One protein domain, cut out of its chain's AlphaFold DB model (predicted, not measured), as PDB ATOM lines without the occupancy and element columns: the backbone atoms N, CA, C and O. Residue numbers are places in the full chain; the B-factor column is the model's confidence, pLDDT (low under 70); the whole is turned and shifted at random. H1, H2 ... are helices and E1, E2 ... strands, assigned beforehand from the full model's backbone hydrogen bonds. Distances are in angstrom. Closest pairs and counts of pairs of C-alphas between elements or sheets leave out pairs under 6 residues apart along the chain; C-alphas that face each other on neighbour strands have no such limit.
ATOM      1  N   THR A 125      32.175  44.193  35.465       67.94
ATOM      2  CA  THR A 125      31.678  44.167  34.089       67.94
ATOM      3  C   THR A 125      32.518  43.273  33.191       67.94
ATOM      4  O   THR A 125      33.715  43.104  33.400       67.94
ATOM      5  N   LYS A 126      31.868  42.662  32.195       77.50
ATOM      6  CA  LYS A 126      32.462  41.656  31.311       77.50
ATOM      7  C   LYS A 126      32.009  41.808  29.863       77.50
ATOM      8  O   LYS A 126      30.974  42.412  29.576       77.50
ATOM      9  N   TRP A 127      32.732  41.155  28.960       78.88
ATOM     10  CA  TRP A 127      32.329  41.020  27.563       78.88
ATOM     11  C   TRP A 127      31.125  40.076  27.379       78.88
ATOM     12  O   TRP A 127      30.840  39.199  28.205       78.88
ATOM     13  N   GLY A 128      30.413  40.242  26.264       72.50
ATOM     14  CA  GLY A 128      29.299  39.378  25.865       72.50
ATOM     15  C   GLY A 128      27.976  39.638  26.592       72.50
ATOM     16  O   GLY A 128      27.714  40.714  27.128       72.50
ATOM     17  N   GLY A 129      27.094  38.634  26.574       56.38
ATOM     18  CA  GLY A 129      25.767  38.725  27.189       56.38
ATOM     19  C   GLY A 129      25.839  38.813  28.716       56.38
ATOM     20  O   GLY A 129      26.633  38.106  29.338       56.38
ATOM     21  N   GLY A 130      24.993  39.660  29.314       56.31
ATOM     22  CA  GLY A 130      25.009  39.928  30.757       56.31
ATOM     23  C   GLY A 130      26.247  40.728  31.168       56.31
ATOM     24  O   GLY A 130      27.090  40.219  31.897       56.31
ATOM     25  N   THR A 131      26.359  41.963  30.668       55.34
ATOM     26  CA  THR A 131      27.559  42.816  30.783       55.34
ATOM     27  C   THR A 131      27.978  43.134  32.213       55.34
ATOM     28  O   THR A 131      29.142  43.440  32.427       55.34
ATOM     29  N   ASN A 132      27.067  43.066  33.186       58.28
ATOM     30  CA  ASN A 132      27.323  43.412  34.582       58.28
ATOM     31  C   ASN A 132      27.147  42.165  35.454       58.28
ATOM     32  O   ASN A 132      26.105  41.510  35.376       58.28
ATOM     33  N   PHE A 133      28.106  41.891  36.340       60.59
ATOM     34  CA  PHE A 133      27.989  40.875  37.385       60.59
ATOM     35  C   PHE A 133      28.024  41.538  38.768       60.59
ATOM     36  O   PHE A 133      28.816  42.442  39.017       60.59
ATOM     37  N   ASN A 134      27.074  41.177  39.638       51.03
ATOM     38  CA  ASN A 134      26.772  41.952  40.851       51.03
ATOM     39  C   ASN A 134      26.240  41.125  42.040       51.03
ATOM     40  O   ASN A 134      25.619  41.683  42.946       51.03
ATOM     41  N   THR A 135      26.429  39.803  42.039       43.72
ATOM     42  CA  THR A 135      25.986  38.902  43.118       43.72
ATOM     43  C   THR A 135      26.950  37.725  43.277       43.72
ATOM     44  O   THR A 135      27.734  37.438  42.380       43.72
ATOM     45  N   ALA A 136      26.850  37.001  44.398       41.62
ATOM     46  CA  ALA A 136      27.677  35.834  44.741       41.62
ATOM     47  C   ALA A 136      27.479  34.586  43.839       41.62
ATOM     48  O   ALA A 136      27.853  33.478  44.213       41.62
ATOM     49  N   THR A 137      26.882  34.752  42.660       43.28
ATOM     50  CA  THR A 137      26.890  33.777  41.569       43.28
ATOM     51  C   THR A 137      27.633  34.404  40.402       43.28
ATOM     52  O   THR A 137      27.099  35.294  39.734       43.28
ATOM     53  N   SER A 138      28.863  33.946  40.171       53.97
ATOM     54  CA  SER A 138      29.629  34.340  38.993       53.97
ATOM     55  C   SER A 138      28.866  33.932  37.722       53.97
ATOM     56  O   SER A 138      28.185  32.901  37.727       53.97
ATOM     57  N   PRO A 139      28.867  34.754  36.657       57.72
ATOM     58  CA  PRO A 139      27.901  34.569  35.582       57.72
ATOM     59  C   PRO A 139      28.158  33.311  34.748       57.72
ATOM     60  O   PRO A 139      27.192  32.743  34.250       57.72
ATOM     61  N   GLN A 140      29.418  32.880  34.581       65.44
ATOM     62  CA  GLN A 140      29.812  31.726  33.750       65.44
ATOM     63  C   GLN A 140      29.191  31.731  32.331       65.44
ATOM     64  O   GLN A 140      28.961  30.683  31.724       65.44
ATOM     65  N   ILE A 141      28.892  32.926  31.810       65.81
ATOM     66  CA  ILE A 141      28.235  33.149  30.517       65.81
ATOM     67  C   ILE A 141      29.297  33.585  29.505       65.81
ATOM     68  O   ILE A 141      29.983  34.582  29.772       65.81
ATOM     69  N   PRO A 142      29.373  32.933  28.326       69.38
ATOM     70  CA  PRO A 142      30.375  33.232  27.313       69.38
ATOM     71  C   PRO A 142      30.538  34.722  27.002       69.38
ATOM     72  O   PRO A 142      29.561  35.472  26.890       69.38
ATOM     73  N   GLY A 143      31.791  35.139  26.825       69.62
ATOM     74  CA  GLY A 143      32.153  36.482  26.373       69.62
ATOM     75  C   GLY A 143      31.790  36.723  24.907       69.62
ATOM     76  O   GLY A 143      31.633  37.866  24.484       69.62
ATOM     77  N   GLY A 144      31.596  35.644  24.141       69.00
ATOM     78  CA  GLY A 144      31.421  35.705  22.694       69.00
ATOM     79  C   GLY A 144      32.724  36.102  21.999       69.00
ATOM     80  O   GLY A 144      33.812  35.843  22.514       69.00
ATOM     81  N   THR A 145      32.603  36.724  20.828       69.50
ATOM     82  CA  THR A 145      33.748  37.236  20.069       69.50
ATOM     83  C   THR A 145      34.073  38.668  20.486       69.50
ATOM     84  O   THR A 145      33.259  39.578  20.320       69.50
ATOM     85  N   VAL A 146      35.286  38.868  20.992       74.81
ATOM     86  CA  VAL A 146      35.889  40.168  21.274       74.81
ATOM     87  C   VAL A 146      36.908  40.459  20.178       74.81
ATOM     88  O   VAL A 146      37.869  39.714  19.986       74.81
ATOM     89  N   TYR A 147      36.686  41.530  19.421       74.38
ATOM     90  CA  TYR A 147      37.658  41.973  18.427       74.38
ATOM     91  C   TYR A 147      38.785  42.746  19.110       74.38
ATOM     92  O   TYR A 147      38.515  43.479  20.061       74.38
ATOM     93  N   TRP A 148      40.022  42.635  18.627       82.50
ATOM     94  CA  TRP A 148      41.145  43.416  19.161       82.50
ATOM     95  C   TRP A 148      42.074  43.949  18.067       82.50
ATOM     96  O   TRP A 148      42.130  43.369  16.985       82.50
ATOM     97  N   SER A 149      42.785  45.055  18.299       79.50
ATOM     98  CA  SER A 149      43.648  45.665  17.272       79.50
ATOM     99  C   SER A 149      44.857  46.422  17.827       79.50
ATOM    100  O   SER A 149      44.810  46.958  18.926       79.50
ATOM    101  N   TYR A 150      45.943  46.516  17.054       87.88
ATOM    102  CA  TYR A 150      47.073  47.399  17.377       87.88
ATOM    103  C   TYR A 150      46.764  48.834  16.943       87.88
ATOM    104  O   TYR A 150      46.478  49.058  15.766       87.88
ATOM    105  N   MET A 151      46.856  49.798  17.861       88.00
ATOM    106  CA  MET A 151      46.652  51.215  17.561       88.00
ATOM    107  C   MET A 151      47.735  51.746  16.600       88.00
ATOM    108  O   MET A 151      48.919  51.433  16.774       88.00
ATOM    109  N   PRO A 152      47.384  52.586  15.608       86.19
ATOM    110  CA  PRO A 152      48.364  53.272  14.777       86.19
ATOM    111  C   PRO A 152      49.032  54.433  15.534       86.19
ATOM    112  O   PRO A 152      48.466  55.012  16.460       86.19
ATOM    113  N   ASN A 153      50.222  54.838  15.081       86.06
ATOM    114  CA  ASN A 153      50.873  56.053  15.574       86.06
ATOM    115  C   ASN A 153      49.959  57.278  15.379       86.06
ATOM    116  O   ASN A 153      49.463  57.507  14.272       86.06
ATOM    117  N   GLY A 154      49.796  58.099  16.418       78.19
ATOM    118  CA  GLY A 154      49.034  59.350  16.329       78.19
ATOM    119  C   GLY A 154      47.533  59.245  16.630       78.19
ATOM    120  O   GLY A 154      46.793  60.162  16.273       78.19
ATOM    121  N   VAL A 155      47.072  58.173  17.282       81.75
ATOM    122  CA  VAL A 155      45.804  58.207  18.043       81.75
ATOM    123  C   VAL A 155      45.964  59.199  19.207       81.75
ATOM    124  O   VAL A 155      47.029  59.267  19.824       81.75
ATOM    125  N   ASP A 156      44.937  60.006  19.473       78.75
ATOM    126  CA  ASP A 156      44.967  61.058  20.501       78.75
ATOM    127  C   ASP A 156      44.512  60.507  21.865       78.75
ATOM    128  O   ASP A 156      43.336  60.183  22.053       78.75
ATOM    129  N   ALA A 157      45.458  60.414  22.806       76.06
ATOM    130  CA  ALA A 157      45.264  59.927  24.173       76.06
ATOM    131  C   ALA A 157      45.279  61.063  25.218       76.06
ATOM    132  O   ALA A 157      45.389  60.820  26.419       76.06
ATOM    133  N   SER A 158      45.105  62.324  24.796       74.81
ATOM    134  CA  SER A 158      45.087  63.489  25.700       74.81
ATOM    135  C   SER A 158      43.998  63.445  26.779       74.81
ATOM    136  O   SER A 158      44.111  64.117  27.805       74.81
ATOM    137  N   VAL A 159      42.964  62.620  26.591       65.12
ATOM    138  CA  VAL A 159      41.909  62.365  27.587       65.12
ATOM    139  C   VAL A 159      42.352  61.455  28.741       65.12
ATOM    140  O   VAL A 159      41.696  61.459  29.777       65.12
ATOM    141  N   GLU A 160      43.467  60.736  28.590       66.19
ATOM    142  CA  GLU A 160      44.139  59.953  29.644       66.19
ATOM    143  C   GLU A 160      45.232  60.774  30.357       66.19
ATOM    144  O   GLU A 160      45.853  60.311  31.306       66.19
ATOM    145  N   GLY A 161      45.498  62.005  29.894       69.81
ATOM    146  CA  GLY A 161      46.666  62.801  30.288       69.81
ATOM    147  C   GLY A 161      47.945  62.461  29.507       69.81
ATOM    148  O   GLY A 161      48.940  63.172  29.640       69.81
ATOM    149  N   ALA A 162      47.901  61.427  28.664       73.69
ATOM    150  CA  ALA A 162      48.971  61.048  27.752       73.69
ATOM    151  C   ALA A 162      49.077  62.004  26.541       73.69
ATOM    152  O   ALA A 162      48.311  62.956  26.380       73.69
ATOM    153  N   GLY A 163      50.069  61.767  25.681       81.62
ATOM    154  CA  GLY A 163      50.245  62.503  24.426       81.62
ATOM    155  C   GLY A 163      49.500  61.851  23.258       81.62
ATOM    156  O   GLY A 163      48.296  61.605  23.298       81.62
ATOM    157  N   THR A 164      50.244  61.558  22.194       85.62
ATOM    158  CA  THR A 164      49.801  60.663  21.118       85.62
ATOM    159  C   THR A 164      50.272  59.243  21.385       85.62
ATOM    160  O   THR A 164      51.426  59.060  21.773       85.62
ATOM    161  N   ILE A 165      49.441  58.254  21.065       88.69
ATOM    162  CA  ILE A 165      49.836  56.845  21.084       88.69
ATOM    163  C   ILE A 165      50.981  56.593  20.096       88.69
ATOM    164  O   ILE A 165      50.940  57.003  18.929       88.69
ATOM    165  N   THR A 166      51.986  55.874  20.582       91.94
ATOM    166  CA  THR A 166      52.995  55.156  19.810       91.94
ATOM    167  C   THR A 166      52.474  53.744  19.540       91.94
ATOM    168  O   THR A 166      52.036  53.046  20.449       91.94
ATOM    169  N   ALA A 167      52.506  53.305  18.283       91.12
ATOM    170  CA  ALA A 167      52.179  51.925  17.936       91.12
ATOM    171  C   ALA A 167      53.217  50.968  18.546       91.12
ATOM    172  O   ALA A 167      54.402  51.300  18.581       91.12
ATOM    173  N   VAL A 168      52.814  49.753  18.936       91.69
ATOM    174  CA  VAL A 168      53.741  48.735  19.483       91.69
ATOM    175  C   VAL A 168      54.930  48.495  18.538       91.69
ATOM    176  O   VAL A 168      56.082  48.470  18.962       91.69
ATOM    177  N   SER A 169      54.671  48.463  17.225       90.75
ATOM    178  CA  SER A 169      55.668  48.370  16.144       90.75
ATOM    179  C   SER A 169      56.522  49.632  15.918       90.75
ATOM    180  O   SER A 169      57.196  49.766  14.897       90.75
ATOM    181  N   SER A 170      56.468  50.600  16.830       93.06
ATOM    182  CA  SER A 170      57.225  51.857  16.817       93.06
ATOM    183  C   SER A 170      57.788  52.231  18.196       93.06
ATOM    184  O   SER A 170      58.325  53.327  18.352       93.06
ATOM    185  N   MET A 171      57.695  51.337  19.189       91.06
ATOM    186  CA  MET A 171      58.317  51.521  20.505       91.06
ATOM    187  C   MET A 171      59.857  51.522  20.397       91.06
ATOM    188  O   MET A 171      60.400  50.810  19.546       91.06
ATOM    189  N   PRO A 172      60.594  52.260  21.255       86.19
ATOM    190  CA  PRO A 172      62.056  52.388  21.154       86.19
ATOM    191  C   PRO A 172      62.828  51.062  21.222       86.19
ATOM    192  O   PRO A 172      63.907  50.943  20.645       86.19
ATOM    193  N   THR A 173      62.266  50.076  21.921       84.25
ATOM    194  CA  THR A 173      62.830  48.742  22.169       84.25
ATOM    195  C   THR A 173      62.182  47.640  21.320       84.25
ATOM    196  O   THR A 173      62.442  46.464  21.558       84.25
ATOM    197  N   TYR A 174      61.365  48.001  20.317       86.44
ATOM    198  CA  TYR A 174      60.555  47.066  19.526       86.44
ATOM    199  C   TYR A 174      61.342  45.889  18.932       86.44
ATOM    200  O   TYR A 174      62.289  46.066  18.159       86.44
ATOM    201  N   GLN A 175      60.858  44.677  19.209       77.56
ATOM    202  CA  GLN A 175      61.305  43.435  18.584       77.56
ATOM    203  C   GLN A 175      60.144  42.794  17.819       77.56
ATOM    204  O   GLN A 175      58.993  42.871  18.244       77.56
ATOM    205  N   ALA A 176      60.434  42.105  16.713       71.56
ATOM    206  CA  ALA A 176      59.398  41.503  15.861       71.56
ATOM    207  C   ALA A 176      58.487  40.498  16.601       71.56
ATOM    208  O   ALA A 176      57.332  40.329  16.222       71.56
ATOM    209  N   CYS A 177      58.989  39.874  17.670       65.81
ATOM    210  CA  CYS A 177      58.231  38.974  18.534       65.81
ATOM    211  C   CYS A 177      57.210  39.679  19.446       65.81
ATOM    212  O   CYS A 177      56.267  39.019  19.856       65.81
ATOM    213  N   PHE A 178      57.286  40.998  19.691       79.31
ATOM    214  CA  PHE A 178      56.308  41.706  20.547       79.31
ATOM    215  C   PHE A 178      54.869  41.478  20.064       79.31
ATOM    216  O   PHE A 178      53.972  41.206  20.858       79.31
ATOM    217  N   LEU A 179      54.656  41.530  18.742       76.56
ATOM    218  CA  LEU A 179      53.331  41.332  18.149       76.56
ATOM    219  C   LEU A 179      52.838  39.879  18.251       76.56
ATOM    220  O   LEU A 179      51.629  39.643  18.183       76.56
ATOM    221  N   THR A 180      53.768  38.929  18.394       60.66
ATOM    222  CA  THR A 180      53.505  37.504  18.614       60.66
ATOM    223  C   THR A 180      53.177  37.249  20.078       60.66
ATOM    224  O   THR A 180      52.127  36.681  20.343       60.66
ATOM    225  N   GLU A 181      53.990  37.726  21.025       68.19
ATOM    226  CA  GLU A 181      53.788  37.443  22.454       68.19
ATOM    227  C   GLU A 181      52.482  38.040  22.999       68.19
ATOM    228  O   GLU A 181      51.739  37.366  23.712       68.19
ATOM    229  N   ILE A 182      52.111  39.249  22.568       78.88
ATOM    230  CA  ILE A 182      50.802  39.849  22.886       78.88
ATOM    231  C   ILE A 182      49.646  38.997  22.312       78.88
ATOM    232  O   ILE A 182      48.597  38.842  22.939       78.88
ATOM    233  N   SER A 183      49.835  38.382  21.139       71.25
ATOM    234  CA  SER A 183      48.856  37.469  20.526       71.25
ATOM    235  C   SER A 183      48.795  36.107  21.243       71.25
ATOM    236  O   SER A 183      47.714  35.534  21.422       71.25
ATOM    237  N   SER A 184      49.938  35.607  21.728       64.00
ATOM    238  CA  SER A 184      50.040  34.434  22.605       64.00
ATOM    239  C   SER A 184      49.289  34.660  23.919       64.00
ATOM    240  O   SER A 184      48.551  33.778  24.355       64.00
ATOM    241  N   ALA A 185      49.383  35.858  24.506       73.00
ATOM    242  CA  ALA A 185      48.680  36.216  25.735       73.00
ATOM    243  C   ALA A 185      47.144  36.185  25.576       73.00
ATOM    244  O   ALA A 185      46.453  35.553  26.378       73.00
ATOM    245  N   PHE A 186      46.594  36.742  24.486       75.50
ATOM    246  CA  PHE A 186      45.171  36.553  24.143       75.50
ATOM    247  C   PHE A 186      44.805  35.071  23.970       75.50
ATOM    248  O   PHE A 186      43.757  34.616  24.440       75.50
ATOM    249  N   THR A 187      45.675  34.299  23.314       64.69
ATOM    250  CA  THR A 187      45.456  32.869  23.057       64.69
ATOM    251  C   THR A 187      45.410  32.056  24.357       64.69
ATOM    252  O   THR A 187      44.554  31.176  24.495       64.69
ATOM    253  N   ALA A 188      46.251  32.379  25.345       60.62
ATOM    254  CA  ALA A 188      46.257  31.736  26.660       60.62
ATOM    255  C   ALA A 188      44.919  31.924  27.396       60.62
ATOM    256  O   ALA A 188      44.305  30.939  27.820       60.62
ATOM    257  N   TRP A 189      44.403  33.157  27.460       77.94
ATOM    258  CA  TRP A 189      43.105  33.446  28.079       77.94
ATOM    259  C   TRP A 189      41.932  32.750  27.360       77.94
ATOM    260  O   TRP A 189      41.101  32.111  28.010       77.94
ATOM    261  N   GLN A 190      41.892  32.781  26.022       73.19
ATOM    262  CA  GLN A 190      40.881  32.065  25.218       73.19
ATOM    263  C   GLN A 190      40.942  30.536  25.391       73.19
ATOM    264  O   GLN A 190      39.918  29.855  25.299       73.19
ATOM    265  N   THR A 191      42.122  29.974  25.659       61.84
ATOM    266  CA  THR A 191      42.285  28.528  25.881       61.84
ATOM    267  C   THR A 191      41.624  28.080  27.191       61.84
ATOM    268  O   THR A 191      41.102  26.967  27.278       61.84
ATOM    269  N   VAL A 192      41.581  28.939  28.218       58.12
ATOM    270  CA  VAL A 192      41.037  28.576  29.539       58.12
ATOM    271  C   VAL A 192      39.591  29.027  29.764       58.12
ATOM    272  O   VAL A 192      38.857  28.325  30.474       58.12
ATOM    273  N   ALA A 193      39.162  30.126  29.135       69.81
ATOM    274  CA  ALA A 193      37.876  30.795  29.351       69.81
ATOM    275  C   ALA A 193      36.959  30.792  28.113       69.81
ATOM    276  O   ALA A 193      37.424  30.714  26.981       69.81
ATOM    277  N   ASN A 194      35.639  30.896  28.303       73.06
ATOM    278  CA  ASN A 194      34.657  30.892  27.207       73.06
ATOM    279  C   ASN A 194      34.531  32.260  26.506       73.06
ATOM    280  O   ASN A 194      33.492  32.921  26.531       73.06
ATOM    281  N   ILE A 195      35.630  32.706  25.912       71.19
ATOM    282  CA  ILE A 195      35.786  33.984  25.217       71.19
ATOM    283  C   ILE A 195      36.659  33.756  23.980       71.19
ATOM    284  O   ILE A 195      37.555  32.916  24.006       71.19
ATOM    285  N   GLN A 196      36.374  34.455  22.882       69.94
ATOM    286  CA  GLN A 196      37.120  34.324  21.628       69.94
ATOM    287  C   GLN A 196      37.695  35.675  21.219       69.94
ATOM    288  O   GLN A 196      36.945  36.639  21.094       69.94
ATOM    289  N   PHE A 197      38.994  35.734  20.951       74.44
ATOM    290  CA  PHE A 197      39.680  36.935  20.493       74.44
ATOM    291  C   PHE A 197      39.934  36.863  18.990       74.44
ATOM    292  O   PHE A 197      40.513  35.904  18.482       74.44
ATOM    293  N   VAL A 198      39.513  37.895  18.261       67.62
ATOM    294  CA  VAL A 198      39.740  37.999  16.814       67.62
ATOM    295  C   VAL A 198      40.450  39.308  16.514       67.62
ATOM    296  O   VAL A 198      39.884  40.386  16.687       67.62
ATOM    297  N   GLN A 199      41.690  39.210  16.043       77.31
ATOM    298  CA  GLN A 199      42.450  40.385  15.641       77.31
ATOM    299  C   GLN A 199      41.807  41.044  14.408       77.31
ATOM    300  O   GLN A 199      41.432  40.364  13.451       77.31
ATOM    301  N   VAL A 200      41.710  42.371  14.425       68.62
ATOM    302  CA  VAL A 200      41.260  43.219  13.316       68.62
ATOM    303  C   VAL A 200      42.248  44.366  13.097       68.62
ATOM    304  O   VAL A 200      43.081  44.671  13.950       68.62
ATOM    305  N   THR A 201      42.175  45.015  11.938       76.38
ATOM    306  CA  THR A 201      42.967  46.217  11.655       76.38
ATOM    307  C   THR A 201      42.359  47.429  12.358       76.38
ATOM    308  O   THR A 201      41.165  47.689  12.212       76.38
ATOM    309  N   ASP A 202      43.182  48.201  13.067       75.94
ATOM    310  CA  ASP A 202      42.823  49.554  13.489       75.94
ATOM    311  C   ASP A 202      43.113  50.531  12.341       75.94
ATOM    312  O   ASP A 202      44.220  50.546  11.795       75.94
ATOM    313  N   VAL A 203      42.124  51.337  11.953       60.62
ATOM    314  CA  VAL A 203      42.306  52.411  10.957       60.62
ATOM    315  C   VAL A 203      41.963  53.798  11.521       60.62
ATOM    316  O   VAL A 203      41.799  54.754  10.767       60.62
ATOM    317  N   GLY A 204      41.882  53.928  12.850       58.31
ATOM    318  CA  GLY A 204      41.521  55.137  13.598       58.31
ATOM    319  C   GLY A 204      42.609  56.214  13.689       58.31
ATOM    320  O   GLY A 204      42.633  56.973  14.657       58.31
ATOM    321  N   ALA A 205      43.520  56.301  12.716       50.25
ATOM    322  CA  ALA A 205      44.617  57.268  12.732       50.25
ATOM    323  C   ALA A 205      44.095  58.721  12.785       50.25
ATOM    324  O   ALA A 205      43.417  59.184  11.865       50.25
ATOM    325  N   GLY A 206      44.425  59.446  13.860       51.00
ATOM    326  CA  GLY A 206      43.950  60.811  14.110       51.00
ATOM    327  C   GLY A 206      42.567  60.922  14.771       51.00
ATOM    328  O   GLY A 206      42.032  62.027  14.856       51.00
ATOM    329  N   ALA A 207      41.982  59.817  15.242       56.25
ATOM    330  CA  ALA A 207      40.831  59.841  16.142       56.25
ATOM    331  C   ALA A 207      41.287  59.853  17.621       56.25
ATOM    332  O   ALA A 207      42.328  59.273  17.940       56.25
ATOM    333  N   PRO A 208      40.518  60.463  18.543       60.03
ATOM    334  CA  PRO A 208      40.697  60.259  19.980       60.03
ATOM    335  C   PRO A 208      40.461  58.809  20.408       60.03
ATOM    336  O   PRO A 208      39.606  58.124  19.841       60.03
ATOM    337  N   VAL A 209      41.121  58.365  21.480       60.50
ATOM    338  CA  VAL A 209      40.887  57.035  22.081       60.50
ATOM    339  C   VAL A 209      39.408  56.793  22.440       60.50
ATOM    340  O   VAL A 209      38.909  55.680  22.302       60.50
ATOM    341  N   ASN A 210      38.641  57.828  22.792       63.00
ATOM    342  CA  ASN A 210      37.211  57.710  23.114       63.00
ATOM    343  C   ASN A 210      36.249  57.882  21.908       63.00
ATOM    344  O   ASN A 210      35.037  58.015  22.106       63.00
ATOM    345  N   SER A 211      36.760  57.885  20.670       59.31
ATOM    346  CA  SER A 211      35.984  58.109  19.442       59.31
ATOM    347  C   SER A 211      35.206  56.879  18.964       59.31
ATOM    348  O   SER A 211      35.771  55.973  18.358       59.31
ATOM    349  N   ASN A 212      33.875  56.893  19.088       54.28
ATOM    350  CA  ASN A 212      32.997  55.827  18.577       54.28
ATOM    351  C   ASN A 212      32.783  55.867  17.044       54.28
ATOM    352  O   ASN A 212      31.657  55.909  16.550       54.28
ATOM    353  N   THR A 213      33.881  55.889  16.286       52.50
ATOM    354  CA  THR A 213      33.909  55.901  14.812       52.50
ATOM    355  C   THR A 213      33.789  54.513  14.174       52.50
ATOM    356  O   THR A 213      33.536  54.434  12.976       52.50
ATOM    357  N   GLY A 214      33.892  53.431  14.958       49.50
ATOM    358  CA  GLY A 214      33.492  52.078  14.544       49.50
ATOM    359  C   GLY A 214      34.440  51.363  13.572       49.50
ATOM    360  O   GLY A 214      33.975  50.604  12.725       49.50
ATOM    361  N   THR A 215      35.751  51.618  13.657       56.41
ATOM    362  CA  THR A 215      36.757  51.124  12.693       56.41
ATOM    363  C   THR A 215      38.037  50.593  13.363       56.41
ATOM    364  O   THR A 215      39.147  50.902  12.927       56.41
ATOM    365  N   PHE A 216      37.872  49.850  14.459       68.69
ATOM    366  CA  PHE A 216      38.937  49.240  15.266       68.69
ATOM    367  C   PHE A 216      38.364  48.127  16.175       68.69
ATOM    368  O   PHE A 216      37.152  47.893  16.162       68.69
ATOM    369  N   GLY A 217      39.210  47.425  16.937       67.44
ATOM    370  CA  GLY A 217      38.803  46.374  17.881       67.44
ATOM    371  C   GLY A 217      38.064  46.887  19.127       67.44
ATOM    372  O   GLY A 217      38.088  48.073  19.434       67.44
ATOM    373  N   HIS A 218      37.410  45.988  19.867       77.94
ATOM    374  CA  HIS A 218      36.848  46.289  21.191       77.94
ATOM    375  C   HIS A 218      37.943  46.534  22.242       77.94
ATOM    376  O   HIS A 218      37.740  47.336  23.141       77.94
ATOM    377  N   ILE A 219      39.063  45.814  22.119       85.06
ATOM    378  CA  ILE A 219      40.297  45.984  22.893       85.06
ATOM    379  C   ILE A 219      41.368  46.511  21.941       85.06
ATOM    380  O   ILE A 219      41.593  45.912  20.885       85.06
ATOM    381  N   ARG A 220      42.063  47.591  22.283       86.88
ATOM    382  CA  ARG A 220      43.148  48.123  21.455       86.88
ATOM    383  C   ARG A 220      44.451  48.210  22.227       86.88
ATOM    384  O   ARG A 220      44.472  48.548  23.404       86.88
ATOM    385  N   ILE A 221      45.535  47.892  21.527       91.44
ATOM    386  CA  ILE A 221      46.878  47.779  22.091       91.44
ATOM    387  C   ILE A 221      47.732  48.939  21.590       91.44
ATOM    388  O   ILE A 221      47.949  49.070  20.379       91.44
ATOM    389  N   GLY A 222      48.234  49.760  22.504       91.06
ATOM    390  CA  GLY A 222      49.086  50.910  22.202       91.06
ATOM    391  C   GLY A 222      50.275  51.023  23.154       91.06
ATOM    392  O   GLY A 222      50.540  50.136  23.960       91.06
ATOM    393  N   ALA A 223      50.995  52.135  23.060       92.25
ATOM    394  CA  ALA A 223      52.002  52.535  24.031       92.25
ATOM    395  C   ALA A 223      52.058  54.067  24.133       92.25
ATOM    396  O   ALA A 223      51.840  54.771  23.144       92.25
ATOM    397  N   HIS A 224      52.369  54.600  25.307       88.75
ATOM    398  CA  HIS A 224      52.670  56.022  25.513       88.75
ATOM    399  C   HIS A 224      53.628  56.178  26.700       88.75
ATOM    400  O   HIS A 224      53.934  55.201  27.362       88.75
ATOM    401  N   ALA A 225      54.138  57.379  26.974       85.44
ATOM    402  CA  ALA A 225      54.895  57.603  28.211       85.44
ATOM    403  C   ALA A 225      53.937  57.623  29.415       85.44
ATOM    404  O   ALA A 225      52.867  58.231  29.306       85.44
ATOM    405  N   MET A 226      54.310  56.993  30.530       80.69
ATOM    406  CA  MET A 226      53.532  56.947  31.773       80.69
ATOM    407  C   MET A 226      54.295  57.640  32.905       80.69
ATOM    408  O   MET A 226      53.971  58.782  33.239       80.69
ATOM    409  N   ASP A 227      55.340  57.006  33.443       78.00
ATOM    410  CA  ASP A 227      56.182  57.567  34.511       78.00
ATOM    411  C   ASP A 227      57.697  57.459  34.247       78.00
ATOM    412  O   ASP A 227      58.448  58.329  34.708       78.00
ATOM    413  N   GLY A 228      58.146  56.514  33.414       77.38
ATOM    414  CA  GLY A 228      59.528  56.422  32.952       77.38
ATOM    415  C   GLY A 228      60.045  54.989  32.839       77.38
ATOM    416  O   GLY A 228      59.320  54.060  32.519       77.38
ATOM    417  N   ALA A 229      61.352  54.819  33.049       72.75
ATOM    418  CA  ALA A 229      61.963  53.497  33.112       72.75
ATOM    419  C   ALA A 229      62.004  53.034  34.574       72.75
ATOM    420  O   ALA A 229      62.749  53.608  35.375       72.75
ATOM    421  N   SER A 230      61.307  51.943  34.891       64.75
ATOM    422  CA  SER A 230      60.941  51.481  36.239       64.75
ATOM    423  C   SER A 230      59.845  52.327  36.886       64.75
ATOM    424  O   SER A 230      60.029  53.517  37.129       64.75
ATOM    425  N   GLY A 231      58.745  51.667  37.239       69.12
ATOM    426  CA  GLY A 231      57.520  52.293  37.718       69.12
ATOM    427  C   GLY A 231      56.343  51.473  37.212       69.12
ATOM    428  O   GLY A 231      56.373  50.247  37.349       69.12
ATOM    429  N   THR A 232      55.383  52.159  36.602       75.56
ATOM    430  CA  THR A 232      54.264  51.589  35.844       75.56
ATOM    431  C   THR A 232      54.795  50.939  34.564       75.56
ATOM    432  O   THR A 232      55.373  51.627  33.727       75.56
ATOM    433  N   LEU A 233      54.617  49.627  34.384       79.44
ATOM    434  CA  LEU A 233      55.051  48.940  33.163       79.44
ATOM    435  C   LEU A 233      53.980  49.102  32.082       79.44
ATOM    436  O   LEU A 233      54.283  49.420  30.929       79.44
ATOM    437  N   ALA A 234      52.723  48.903  32.462       83.75
ATOM    438  CA  ALA A 234      51.572  49.054  31.591       83.75
ATOM    439  C   ALA A 234      50.321  49.505  32.369       83.75
ATOM    440  O   ALA A 234      50.349  49.711  33.584       83.75
ATOM    441  N   HIS A 235      49.221  49.700  31.640       77.56
ATOM    442  CA  HIS A 235      47.878  49.733  32.213       77.56
ATOM    443  C   HIS A 235      46.836  49.205  31.229       77.56
ATOM    444  O   HIS A 235      46.992  49.348  30.014       77.56
ATOM    445  N   ALA A 236      45.714  48.717  31.753       82.31
ATOM    446  CA  ALA A 236      44.523  48.367  30.991       82.31
ATOM    447  C   ALA A 236      43.238  48.927  31.607       82.31
ATOM    448  O   ALA A 236      43.126  49.196  32.807       82.31
ATOM    449  N   TYR A 237      42.220  49.061  30.761       76.00
ATOM    450  CA  TYR A 237      40.878  49.469  31.153       76.00
ATOM    451  C   TYR A 237      39.927  48.277  31.245       76.00
ATOM    452  O   TYR A 237      39.804  47.481  30.318       76.00
ATOM    453  N   TYR A 238      39.158  48.220  32.331       75.25
ATOM    454  CA  TYR A 238      38.103  47.225  32.540       75.25
ATOM    455  C   TYR A 238      37.055  47.170  31.402       75.25
ATOM    456  O   TYR A 238      36.772  48.199  30.772       75.25
ATOM    457  N   PRO A 239      36.389  46.010  31.189       74.12
ATOM    458  CA  PRO A 239      35.280  45.878  30.244       74.12
ATOM    459  C   PRO A 239      34.120  46.855  30.533       74.12
ATOM    460  O   PRO A 239      33.956  47.311  31.668       74.12
ATOM    461  N   PRO A 240      33.249  47.151  29.548       68.00
ATOM    462  CA  PRO A 240      32.341  48.298  29.610       68.00
ATOM    463  C   PRO A 240      31.363  48.322  30.798       68.00
ATOM    464  O   PRO A 240      30.537  47.423  30.955       68.00
ATOM    465  N   PRO A 241      31.315  49.468  31.498       51.84
ATOM    466  CA  PRO A 241      30.084  50.258  31.525       51.84
ATOM    467  C   PRO A 241      30.335  51.737  31.172       51.84
ATOM    468  O   PRO A 241      29.426  52.557  31.260       51.84
ATOM    469  N   ASN A 242      31.559  52.084  30.762       48.28
ATOM    470  CA  ASN A 242      32.069  53.462  30.744       48.28
ATOM    471  C   ASN A 242      31.568  54.342  29.575       48.28
ATOM    472  O   ASN A 242      31.909  55.520  29.494       48.28
ATOM    473  N   GLY A 243      30.736  53.803  28.673       47.53
ATOM    474  CA  GLY A 243      30.056  54.567  27.610       47.53
ATOM    475  C   GLY A 243      30.962  55.136  26.505       47.53
ATOM    476  O   GLY A 243      30.484  55.873  25.642       47.53
ATOM    477  N   ASN A 244      32.246  54.792  26.524       55.69
ATOM    478  CA  ASN A 244      33.315  55.258  25.645       55.69
ATOM    479  C   ASN A 244      34.081  54.062  25.040       55.69
ATOM    480  O   ASN A 244      33.983  52.936  25.523       55.69
ATOM    481  N   THR A 245      34.849  54.294  23.973       64.12
ATOM    482  CA  THR A 245      35.585  53.242  23.237       64.12
ATOM    483  C   THR A 245      36.968  52.914  23.802       64.12
ATOM    484  O   THR A 245      37.833  52.493  23.048       64.12
ATOM    485  N   ILE A 246      37.183  53.156  25.097       71.69
ATOM    486  CA  ILE A 246      38.453  52.864  25.785       71.69
ATOM    487  C   ILE A 246      38.365  51.604  26.663       71.69
ATOM    488  O   ILE A 246      39.368  51.095  27.139       71.69
ATOM    489  N   ALA A 247      37.152  51.108  26.928       71.25
ATOM    490  CA  ALA A 247      36.934  49.962  27.803       71.25
ATOM    491  C   ALA A 247      37.512  48.685  27.174       71.25
ATOM    492  O   ALA A 247      37.002  48.235  26.151       71.25
ATOM    493  N   GLY A 248      38.536  48.108  27.802       75.06
ATOM    494  CA  GLY A 248      39.333  47.007  27.267       75.06
ATOM    495  C   GLY A 248      40.690  47.406  26.688       75.06
ATOM    496  O   GLY A 248      41.512  46.521  26.485       75.06
ATOM    497  N   ASP A 249      40.946  48.683  26.397       83.50
ATOM    498  CA  ASP A 249      42.238  49.103  25.838       83.50
ATOM    499  C   ASP A 249      43.374  48.921  26.848       83.50
ATOM    500  O   ASP A 249      43.156  49.053  28.055       83.50
ATOM    501  N   LEU A 250      44.585  48.654  26.347       88.12
ATOM    502  CA  LEU A 250      45.791  48.542  27.165       88.12
ATOM    503  C   LEU A 250      47.021  49.170  26.501       88.12
ATOM    504  O   LEU A 250      47.223  49.078  25.284       88.12
ATOM    505  N   HIS A 251      47.841  49.818  27.324       88.00
ATOM    506  CA  HIS A 251      48.989  50.620  26.921       88.00
ATOM    507  C   HIS A 251      50.247  50.183  27.678       88.00
ATOM    508  O   HIS A 251      50.193  49.961  28.880       88.00
ATOM    509  N   PHE A 252      51.383  50.102  26.986       91.12
ATOM    510  CA  PHE A 252      52.710  49.897  27.592       91.12
ATOM    511  C   PHE A 252      53.449  51.235  27.764       91.12
ATOM    512  O   PHE A 252      53.296  52.109  26.900       91.12
ATOM    513  N   ASP A 253      54.311  51.396  28.781       87.25
ATOM    514  CA  ASP A 253      55.234  52.541  28.796       87.25
ATOM    515  C   ASP A 253      56.305  52.386  27.693       87.25
ATOM    516  O   ASP A 253      57.033  51.391  27.601       87.25
ATOM    517  N   VAL A 254      56.415  53.394  26.824       90.00
ATOM    518  CA  VAL A 254      57.456  53.489  25.781       90.00
ATOM    519  C   VAL A 254      58.873  53.650  26.341       90.00
ATOM    520  O   VAL A 254      59.836  53.481  25.593       90.00
ATOM    521  N   ALA A 255      59.019  54.015  27.614       85.81
ATOM    522  CA  ALA A 255      60.299  54.184  28.287       85.81
ATOM    523  C   ALA A 255      60.916  52.860  28.778       85.81
ATOM    524  O   ALA A 255      62.102  52.847  29.121       85.81
ATOM    525  N   GLU A 256      60.160  51.756  28.782       83.06
ATOM    526  CA  GLU A 256      60.609  50.492  29.371       83.06
ATOM    527  C   GLU A 256      61.420  49.570  28.442       83.06
ATOM    528  O   GLU A 256      61.295  49.547  27.208       83.06
ATOM    529  N   ASN A 257      62.297  48.770  29.062       84.00
ATOM    530  CA  ASN A 257      63.194  47.846  28.361       84.00
ATOM    531  C   ASN A 257      62.547  46.469  28.125       84.00
ATOM    532  O   ASN A 257      62.956  45.453  28.693       84.00
ATOM    533  N   TRP A 258      61.538  46.474  27.257       85.50
ATOM    534  CA  TRP A 258      60.781  45.312  26.793       85.50
ATOM    535  C   TRP A 258      61.629  44.264  26.059       85.50
ATOM    536  O   TRP A 258      62.484  44.599  25.236       85.50
ATOM    537  N   GLN A 259      61.350  42.986  26.324       78.88
ATOM    538  CA  GLN A 259      61.935  41.793  25.697       78.88
ATOM    539  C   GLN A 259      60.846  40.730  25.432       78.88
ATOM    540  O   GLN A 259      59.718  40.870  25.895       78.88
ATOM    541  N   CYS A 260      61.186  39.663  24.698       62.81
ATOM    542  CA  CYS A 260      60.269  38.564  24.335       62.81
ATOM    543  C   CYS A 260      60.525  37.241  25.090       62.81
ATOM    544  O   CYS A 260      60.134  36.185  24.596       62.81
ATOM    545  N   THR A 261      61.300  37.248  26.180       53.62
ATOM    546  CA  THR A 261      61.718  36.008  26.858       53.62
ATOM    547  C   THR A 261      61.862  36.177  28.365       53.62
ATOM    548  O   THR A 261      62.615  37.041  28.823       53.62
ATOM    549  N   THR A 262      61.274  35.252  29.122       48.41
ATOM    550  CA  THR A 262      61.430  35.141  30.574       48.41
ATOM    551  C   THR A 262      62.879  34.833  30.959       48.41
ATOM    552  O   THR A 262      63.431  33.802  30.561       48.41
ATOM    553  N   GLY A 263      63.482  35.699  31.775       40.88
ATOM    554  CA  GLY A 263      64.841  35.544  32.305       40.88
ATOM    555  C   GLY A 263      65.802  36.665  31.891       40.88
ATOM    556  O   GLY A 263      65.547  37.443  30.980       40.88
ATOM    557  N   GLY A 264      66.936  36.775  32.592       38.91
ATOM    558  CA  GLY A 264      67.970  37.773  32.274       38.91
ATOM    559  C   GLY A 264      67.723  39.195  32.802       38.91
ATOM    560  O   GLY A 264      68.374  40.123  32.325       38.91
ATOM    561  N   GLY A 265      66.822  39.373  33.779       47.94
ATOM    562  CA  GLY A 265      66.648  40.637  34.514       47.94
ATOM    563  C   GLY A 265      65.994  41.772  33.717       47.94
ATOM    564  O   GLY A 265      66.307  42.935  33.946       47.94
ATOM    565  N   GLN A 266      65.133  41.438  32.754       66.38
ATOM    566  CA  GLN A 266      64.436  42.386  31.879       66.38
ATOM    567  C   GLN A 266      62.923  42.101  31.876       66.38
ATOM    568  O   GLN A 266      62.479  41.082  32.417       66.38
ATOM    569  N   ILE A 267      62.131  43.019  31.314       71.88
ATOM    570  CA  ILE A 267      60.664  42.936  31.333       71.88
ATOM    571  C   ILE A 267      60.177  42.188  30.091       71.88
ATOM    572  O   ILE A 267      60.436  42.607  28.962       71.88
ATOM    573  N   ASP A 268      59.466  41.086  30.303       76.56
ATOM    574  CA  ASP A 268      58.834  40.294  29.255       76.56
ATOM    575  C   ASP A 268      57.488  40.925  28.856       76.56
ATOM    576  O   ASP A 268      56.570  41.041  29.674       76.56
ATOM    577  N   ILE A 269      57.372  41.349  27.593       82.12
ATOM    578  CA  ILE A 269      56.158  42.000  27.080       82.12
ATOM    579  C   ILE A 269      54.979  41.026  26.947       82.12
ATOM    580  O   ILE A 269      53.831  41.452  27.023       82.12
ATOM    581  N   GLY A 270      55.241  39.728  26.781       74.69
ATOM    582  CA  GLY A 270      54.220  38.684  26.763       74.69
ATOM    583  C   GLY A 270      53.621  38.452  28.143       74.69
ATOM    584  O   GLY A 270      52.403  38.344  28.267       74.69
ATOM    585  N   LEU A 271      54.457  38.438  29.186       72.94
ATOM    586  CA  LEU A 271      53.998  38.281  30.567       72.94
ATOM    587  C   LEU A 271      53.200  39.501  31.056       72.94
ATOM    588  O   LEU A 271      52.133  39.322  31.640       72.94
ATOM    589  N   VAL A 272      53.650  40.729  30.767       83.62
ATOM    590  CA  VAL A 272      52.861  41.932  31.100       83.62
ATOM    591  C   VAL A 272      51.587  42.010  30.250       83.62
ATOM    592  O   VAL A 272      50.520  42.294  30.782       83.62
ATOM    593  N   ALA A 273      51.625  41.649  28.960       84.00
ATOM    594  CA  ALA A 273      50.398  41.530  28.165       84.00
ATOM    595  C   ALA A 273      49.420  40.491  28.743       84.00
ATOM    596  O   ALA A 273      48.209  40.688  28.679       84.00
ATOM    597  N   LEU A 274      49.916  39.394  29.325       79.56
ATOM    598  CA  LEU A 274      49.083  38.380  29.969       79.56
ATOM    599  C   LEU A 274      48.366  38.944  31.208       79.56
ATOM    600  O   LEU A 274      47.168  38.698  31.349       79.56
ATOM    601  N   HIS A 275      49.050  39.750  32.028       83.38
ATOM    602  CA  HIS A 275      48.459  40.506  33.142       83.38
ATOM    603  C   HIS A 275      47.397  41.506  32.654       83.38
ATOM    604  O   HIS A 275      46.226  41.424  33.028       83.38
ATOM    605  N   GLU A 276      47.770  42.403  31.740       89.56
ATOM    606  CA  GLU A 276      46.899  43.492  31.285       89.56
ATOM    607  C   GLU A 276      45.667  43.008  30.516       89.56
ATOM    608  O   GLU A 276      44.575  43.568  30.650       89.56
ATOM    609  N   ILE A 277      45.783  41.915  29.756       90.00
ATOM    610  CA  ILE A 277      44.612  41.297  29.121       90.00
ATOM    611  C   ILE A 277      43.659  40.728  30.185       90.00
ATOM    612  O   ILE A 277      42.449  40.749  29.968       90.00
ATOM    613  N   GLY A 278      44.155  40.299  31.350       85.62
ATOM    614  CA  GLY A 278      43.334  39.904  32.498       85.62
ATOM    615  C   GLY A 278      42.443  41.044  33.008       85.62
ATOM    616  O   GLY A 278      41.225  40.870  33.142       85.62
ATOM    617  N   HIS A 279      43.001  42.243  33.180       79.81
ATOM    618  CA  HIS A 279      42.227  43.457  33.463       79.81
ATOM    619  C   HIS A 279      41.259  43.810  32.320       79.81
ATOM    620  O   HIS A 279      40.066  44.021  32.562       79.81
ATOM    621  N   ALA A 280      41.717  43.769  31.064       85.69
ATOM    622  CA  ALA A 280      40.895  44.029  29.878       85.69
ATOM    623  C   ALA A 280      39.731  43.032  29.682       85.69
ATOM    624  O   ALA A 280      38.812  43.299  28.898       85.69
ATOM    625  N   ILE A 281      39.729  41.893  30.389       84.38
ATOM    626  CA  ILE A 281      38.624  40.919  30.419       84.38
ATOM    627  C   ILE A 281      37.876  40.868  31.759       84.38
ATOM    628  O   ILE A 281      36.880  40.146  31.846       84.38
ATOM    629  N   GLY A 282      38.254  41.680  32.749       77.31
ATOM    630  CA  GLY A 282      37.473  41.922  33.968       77.31
ATOM    631  C   GLY A 282      38.000  41.287  35.257       77.31
ATOM    632  O   GLY A 282      37.226  41.183  36.209       77.31
ATOM    633  N   LEU A 283      39.264  40.858  35.300       77.00
ATOM    634  CA  LEU A 283      39.956  40.494  36.543       77.00
ATOM    635  C   LEU A 283      40.517  41.738  37.241       77.00
ATOM    636  O   LEU A 283      40.851  42.721  36.584       77.00
ATOM    637  N   ASP A 284      40.642  41.669  38.563       69.50
ATOM    638  CA  ASP A 284      41.349  42.654  39.395       69.50
ATOM    639  C   ASP A 284      42.602  42.000  39.998       69.50
ATOM    640  O   ASP A 284      42.803  40.796  39.829       69.50
ATOM    641  N   HIS A 285      43.446  42.776  40.678       67.94
ATOM    642  CA  HIS A 285      44.698  42.272  41.243       67.94
ATOM    643  C   HIS A 285      44.486  41.187  42.309       67.94
ATOM    644  O   HIS A 285      43.731  41.374  43.266       67.94
ATOM    645  N   GLU A 286      45.219  40.079  42.186       58.28
ATOM    646  CA  GLU A 286      45.242  38.994  43.173       58.28
ATOM    647  C   GLU A 286      46.454  39.151  44.122       58.28
ATOM    648  O   GLU A 286      47.568  39.448  43.678       58.28
ATOM    649  N   PRO A 287      46.291  38.963  45.448       48.75
ATOM    650  CA  PRO A 287      47.343  39.239  46.435       48.75
ATOM    651  C   PRO A 287      48.470  38.189  46.457       48.75
ATOM    652  O   PRO A 287      49.468  38.367  47.155       48.75
ATOM    653  N   THR A 288      48.320  37.084  45.728       49.06
ATOM    654  CA  THR A 288      49.290  35.992  45.635       49.06
ATOM    655  C   THR A 288      50.456  36.373  44.722       49.06
ATOM    656  O   THR A 288      50.278  36.531  43.522       49.06
ATOM    657  N   LEU A 289      51.689  36.418  45.251       46.66
ATOM    658  CA  LEU A 289      52.928  36.712  44.489       46.66
ATOM    659  C   LEU A 289      53.253  35.711  43.352       46.66
ATOM    660  O   LEU A 289      54.298  35.819  42.709       46.66
ATOM    661  N   LEU A 290      52.399  34.709  43.134       54.62
ATOM    662  CA  LEU A 290      52.499  33.731  42.055       54.62
ATOM    663  C   LEU A 290      51.398  33.883  40.993       54.62
ATOM    664  O   LEU A 290      51.578  33.330  39.915       54.62
ATOM    665  N   ALA A 291      50.305  34.611  41.250       54.34
ATOM    666  CA  ALA A 291      49.307  34.898  40.218       54.34
ATOM    667  C   ALA A 291      49.931  35.753  39.112       54.34
ATOM    668  O   ALA A 291      50.731  36.651  39.394       54.34
ATOM    669  N   VAL A 292      49.523  35.540  37.859       66.88
ATOM    670  CA  VAL A 292      49.823  36.504  36.794       66.88
ATOM    671  C   VAL A 292      49.125  37.830  37.094       66.88
ATOM    672  O   VAL A 292      49.721  38.878  36.870       66.88
ATOM    673  N   MET A 293      47.932  37.807  37.697       76.50
ATOM    674  CA  MET A 293      47.214  38.998  38.170       76.50
ATOM    675  C   MET A 293      47.815  39.682  39.415       76.50
ATOM    676  O   MET A 293      47.159  40.540  40.005       76.50
ATOM    677  N   ASN A 294      49.040  39.368  39.850       71.19
ATOM    678  CA  ASN A 294      49.667  40.119  40.942       71.19
ATOM    679  C   ASN A 294      50.156  41.506  40.485       71.19
ATOM    680  O   ASN A 294      50.765  41.629  39.428       71.19
ATOM    681  N   ALA A 295      49.958  42.538  41.313       64.75
ATOM    682  CA  ALA A 295      50.344  43.932  41.027       64.75
ATOM    683  C   ALA A 295      51.869  44.196  40.934       64.75
ATOM    684  O   ALA A 295      52.293  45.334  40.717       64.75
ATOM    685  N   PHE A 296      52.697  43.169  41.147       59.28
ATOM    686  CA  PHE A 296      54.151  43.231  41.045       59.28
ATOM    687  C   PHE A 296      54.650  42.196  40.030       59.28
ATOM    688  O   PHE A 296      54.506  40.989  40.230       59.28
ATOM    689  N   TYR A 297      55.288  42.671  38.959       64.44
ATOM    690  CA  TYR A 297      55.854  41.831  37.901       64.44
ATOM    691  C   TYR A 297      56.823  40.766  38.448       64.44
ATOM    692  O   TYR A 297      57.883  41.080  38.997       64.44
ATOM    693  N   ASN A 298      56.477  39.491  38.245       64.88
ATOM    694  CA  ASN A 298      57.268  38.341  38.679       64.88
ATOM    695  C   ASN A 298      57.884  37.596  37.471       64.88
ATOM    696  O   ASN A 298      57.211  36.764  36.858       64.88
ATOM    697  N   PRO A 299      59.178  37.803  37.145       56.66
ATOM    698  CA  PRO A 299      59.832  37.201  35.975       56.66
ATOM    699  C   PRO A 299      60.065  35.679  36.068       56.66
ATOM    700  O   PRO A 299      60.688  35.111  35.171       56.66
ATOM    701  N   ALA A 300      59.621  35.014  37.142       51.59
ATOM    702  CA  ALA A 300      59.615  33.555  37.249       51.59
ATOM    703  C   ALA A 300      58.326  32.906  36.698       51.59
ATOM    704  O   ALA A 300      58.272  31.681  36.573       51.59
ATOM    705  N   LEU A 301      57.294  33.697  36.377       53.19
ATOM    706  CA  LEU A 301      56.048  33.202  35.790       53.19
ATOM    707  C   LEU A 301      56.192  32.991  34.278       53.19
ATOM    708  O   LEU A 301      56.823  33.779  33.581       53.19
ATOM    709  N   THR A 302      55.592  31.913  33.771       51.84
ATOM    710  CA  THR A 302      55.691  31.488  32.358       51.84
ATOM    711  C   THR A 302      54.338  31.159  31.717       51.84
ATOM    712  O   THR A 302      54.272  30.889  30.519       51.84
ATOM    713  N   ALA A 303      53.256  31.154  32.501       53.84
ATOM    714  CA  ALA A 303      51.887  30.863  32.076       53.84
ATOM    715  C   ALA A 303      50.884  31.318  33.153       53.84
ATOM    716  O   ALA A 303      51.277  31.618  34.281       53.84
ATOM    717  N   LEU A 304      49.589  31.288  32.818       63.09
ATOM    718  CA  LEU A 304      48.485  31.466  33.771       63.09
ATOM    719  C   LEU A 304      48.525  30.407  34.884       63.09
ATOM    720  O   LEU A 304      48.664  29.212  34.603       63.09
ATOM    721  N   GLN A 305      48.352  30.841  36.130       64.94
ATOM    722  CA  GLN A 305      48.273  29.989  37.312       64.94
ATOM    723  C   GLN A 305      46.829  29.568  37.635       64.94
ATOM    724  O   GLN A 305      45.887  29.782  36.872       64.94
ATOM    725  N   THR A 306      46.651  28.835  38.736       50.41
ATOM    726  CA  THR A 306      45.367  28.190  39.067       50.41
ATOM    727  C   THR A 306      44.322  29.187  39.571       50.41
ATOM    728  O   THR A 306      43.139  29.008  39.292       50.41
ATOM    729  N   ASP A 307      44.758  30.219  40.284       56.16
ATOM    730  CA  ASP A 307      44.003  31.407  40.686       56.16
ATOM    731  C   ASP A 307      43.524  32.194  39.451       56.16
ATOM    732  O   ASP A 307      42.313  32.186  39.194       56.16
ATOM    733  N   ASP A 308      44.442  32.658  38.588       66.81
ATOM    734  CA  ASP A 308      44.128  33.353  37.319       66.81
ATOM    735  C   ASP A 308      43.039  32.609  36.505       66.81
ATOM    736  O   ASP A 308      42.030  33.163  36.049       66.81
ATOM    737  N   ILE A 309      43.237  31.293  36.343       64.94
ATOM    738  CA  ILE A 309      42.361  30.391  35.588       64.94
ATOM    739  C   ILE A 309      40.987  30.230  36.252       64.94
ATOM    740  O   ILE A 309      39.984  30.066  35.550       64.94
ATOM    741  N   ASN A 310      40.909  30.246  37.582       61.69
ATOM    742  CA  ASN A 310      39.643  30.151  38.306       61.69
ATOM    743  C   ASN A 310      38.859  31.466  38.229       61.69
ATOM    744  O   ASN A 310      37.659  31.419  37.940       61.69
ATOM    745  N   GLY A 311      39.524  32.615  38.394       68.12
ATOM    746  CA  GLY A 311      38.912  33.938  38.260       68.12
ATOM    747  C   GLY A 311      38.272  34.137  36.884       68.12
ATOM    748  O   GLY A 311      37.069  34.391  36.771       68.12
ATOM    749  N   VAL A 312      39.021  33.900  35.802       75.94
ATOM    750  CA  VAL A 312      38.496  34.102  34.438       75.94
ATOM    751  C   VAL A 312      37.362  33.124  34.089       75.94
ATOM    752  O   VAL A 312      36.408  33.478  33.386       75.94
ATOM    753  N   ARG A 313      37.402  31.898  34.632       75.31
ATOM    754  CA  ARG A 313      36.322  30.907  34.488       75.31
ATOM    755  C   ARG A 313      35.102  31.230  35.340       75.31
ATOM    756  O   ARG A 313      34.006  30.817  34.968       75.31
ATOM    757  N   ALA A 314      35.238  31.981  36.430       70.06
ATOM    758  CA  ALA A 314      34.092  32.521  37.148       70.06
ATOM    759  C   ALA A 314      33.333  33.531  36.261       70.06
ATOM    760  O   ALA A 314      32.109  33.457  36.139       70.06
ATOM    761  N   ILE A 315      34.055  34.415  35.565       73.31
ATOM    762  CA  ILE A 315      33.451  35.416  34.674       73.31
ATOM    763  C   ILE A 315      32.830  34.759  33.426       73.31
ATOM    764  O   ILE A 315      31.643  34.946  33.150       73.31
ATOM    765  N   TYR A 316      33.590  33.967  32.668       73.12
ATOM    766  CA  TYR A 316      33.153  33.507  31.339       73.12
ATOM    767  C   TYR A 316      32.709  32.043  31.270       73.12
ATOM    768  O   TYR A 316      32.044  31.656  30.313       73.12
ATOM    769  N   GLY A 317      33.043  31.223  32.268       68.69
ATOM    770  CA  GLY A 317      32.958  29.764  32.180       68.69
ATOM    771  C   GLY A 317      34.184  29.156  31.486       68.69
ATOM    772  O   GLY A 317      35.049  29.865  30.971       68.69
TER     773      GLY A 317
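What this domain is: This is residues 125 to 317 of the 995 residues of the protein "Matrixin family metalloprotease" of Chloroflexi bacterium (UniProt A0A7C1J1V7). Built with little regular structure, the domain is a curled five-stranded sheet with H1 and H2 packed over one face. Its 193 printed residues, 64 in named elements, hold E1 H1 E2 E3 E4 E5 H2 H3 in order, mixed in class. The mixed sheet runs E2 E1 E3 E5 E4. The whole is compact, radius of gyration of the C-alphas 15.7 A, spans 43 by 42 by 26 A.

Where its parts are: E1, residues 144 to 150, begins at C-alpha (31.421, 35.705, 22.694). H1 is 178 to 192, 22.1 A long, E2 195 to 199, E3 219 to 224, E4 234 to 236, E5 250 to 253, H2 269 to 281, and H3 306 to 316, ending at C-alpha (33.153, 33.507, 31.339).

How they stand to each other: E1 and E2 are parallel, N 146 and O 196 2.8 A apart. H1 and H2 touch, C-alphas of Glu 181 and Gly 270 4.5 A apart. O i to N i+4 pairs are within hydrogen-bond range throughout H2 and H3, 10 of 11 in H1.

The domain as a whole: The printed part has no cut; 90 residues have pLDDT under 70.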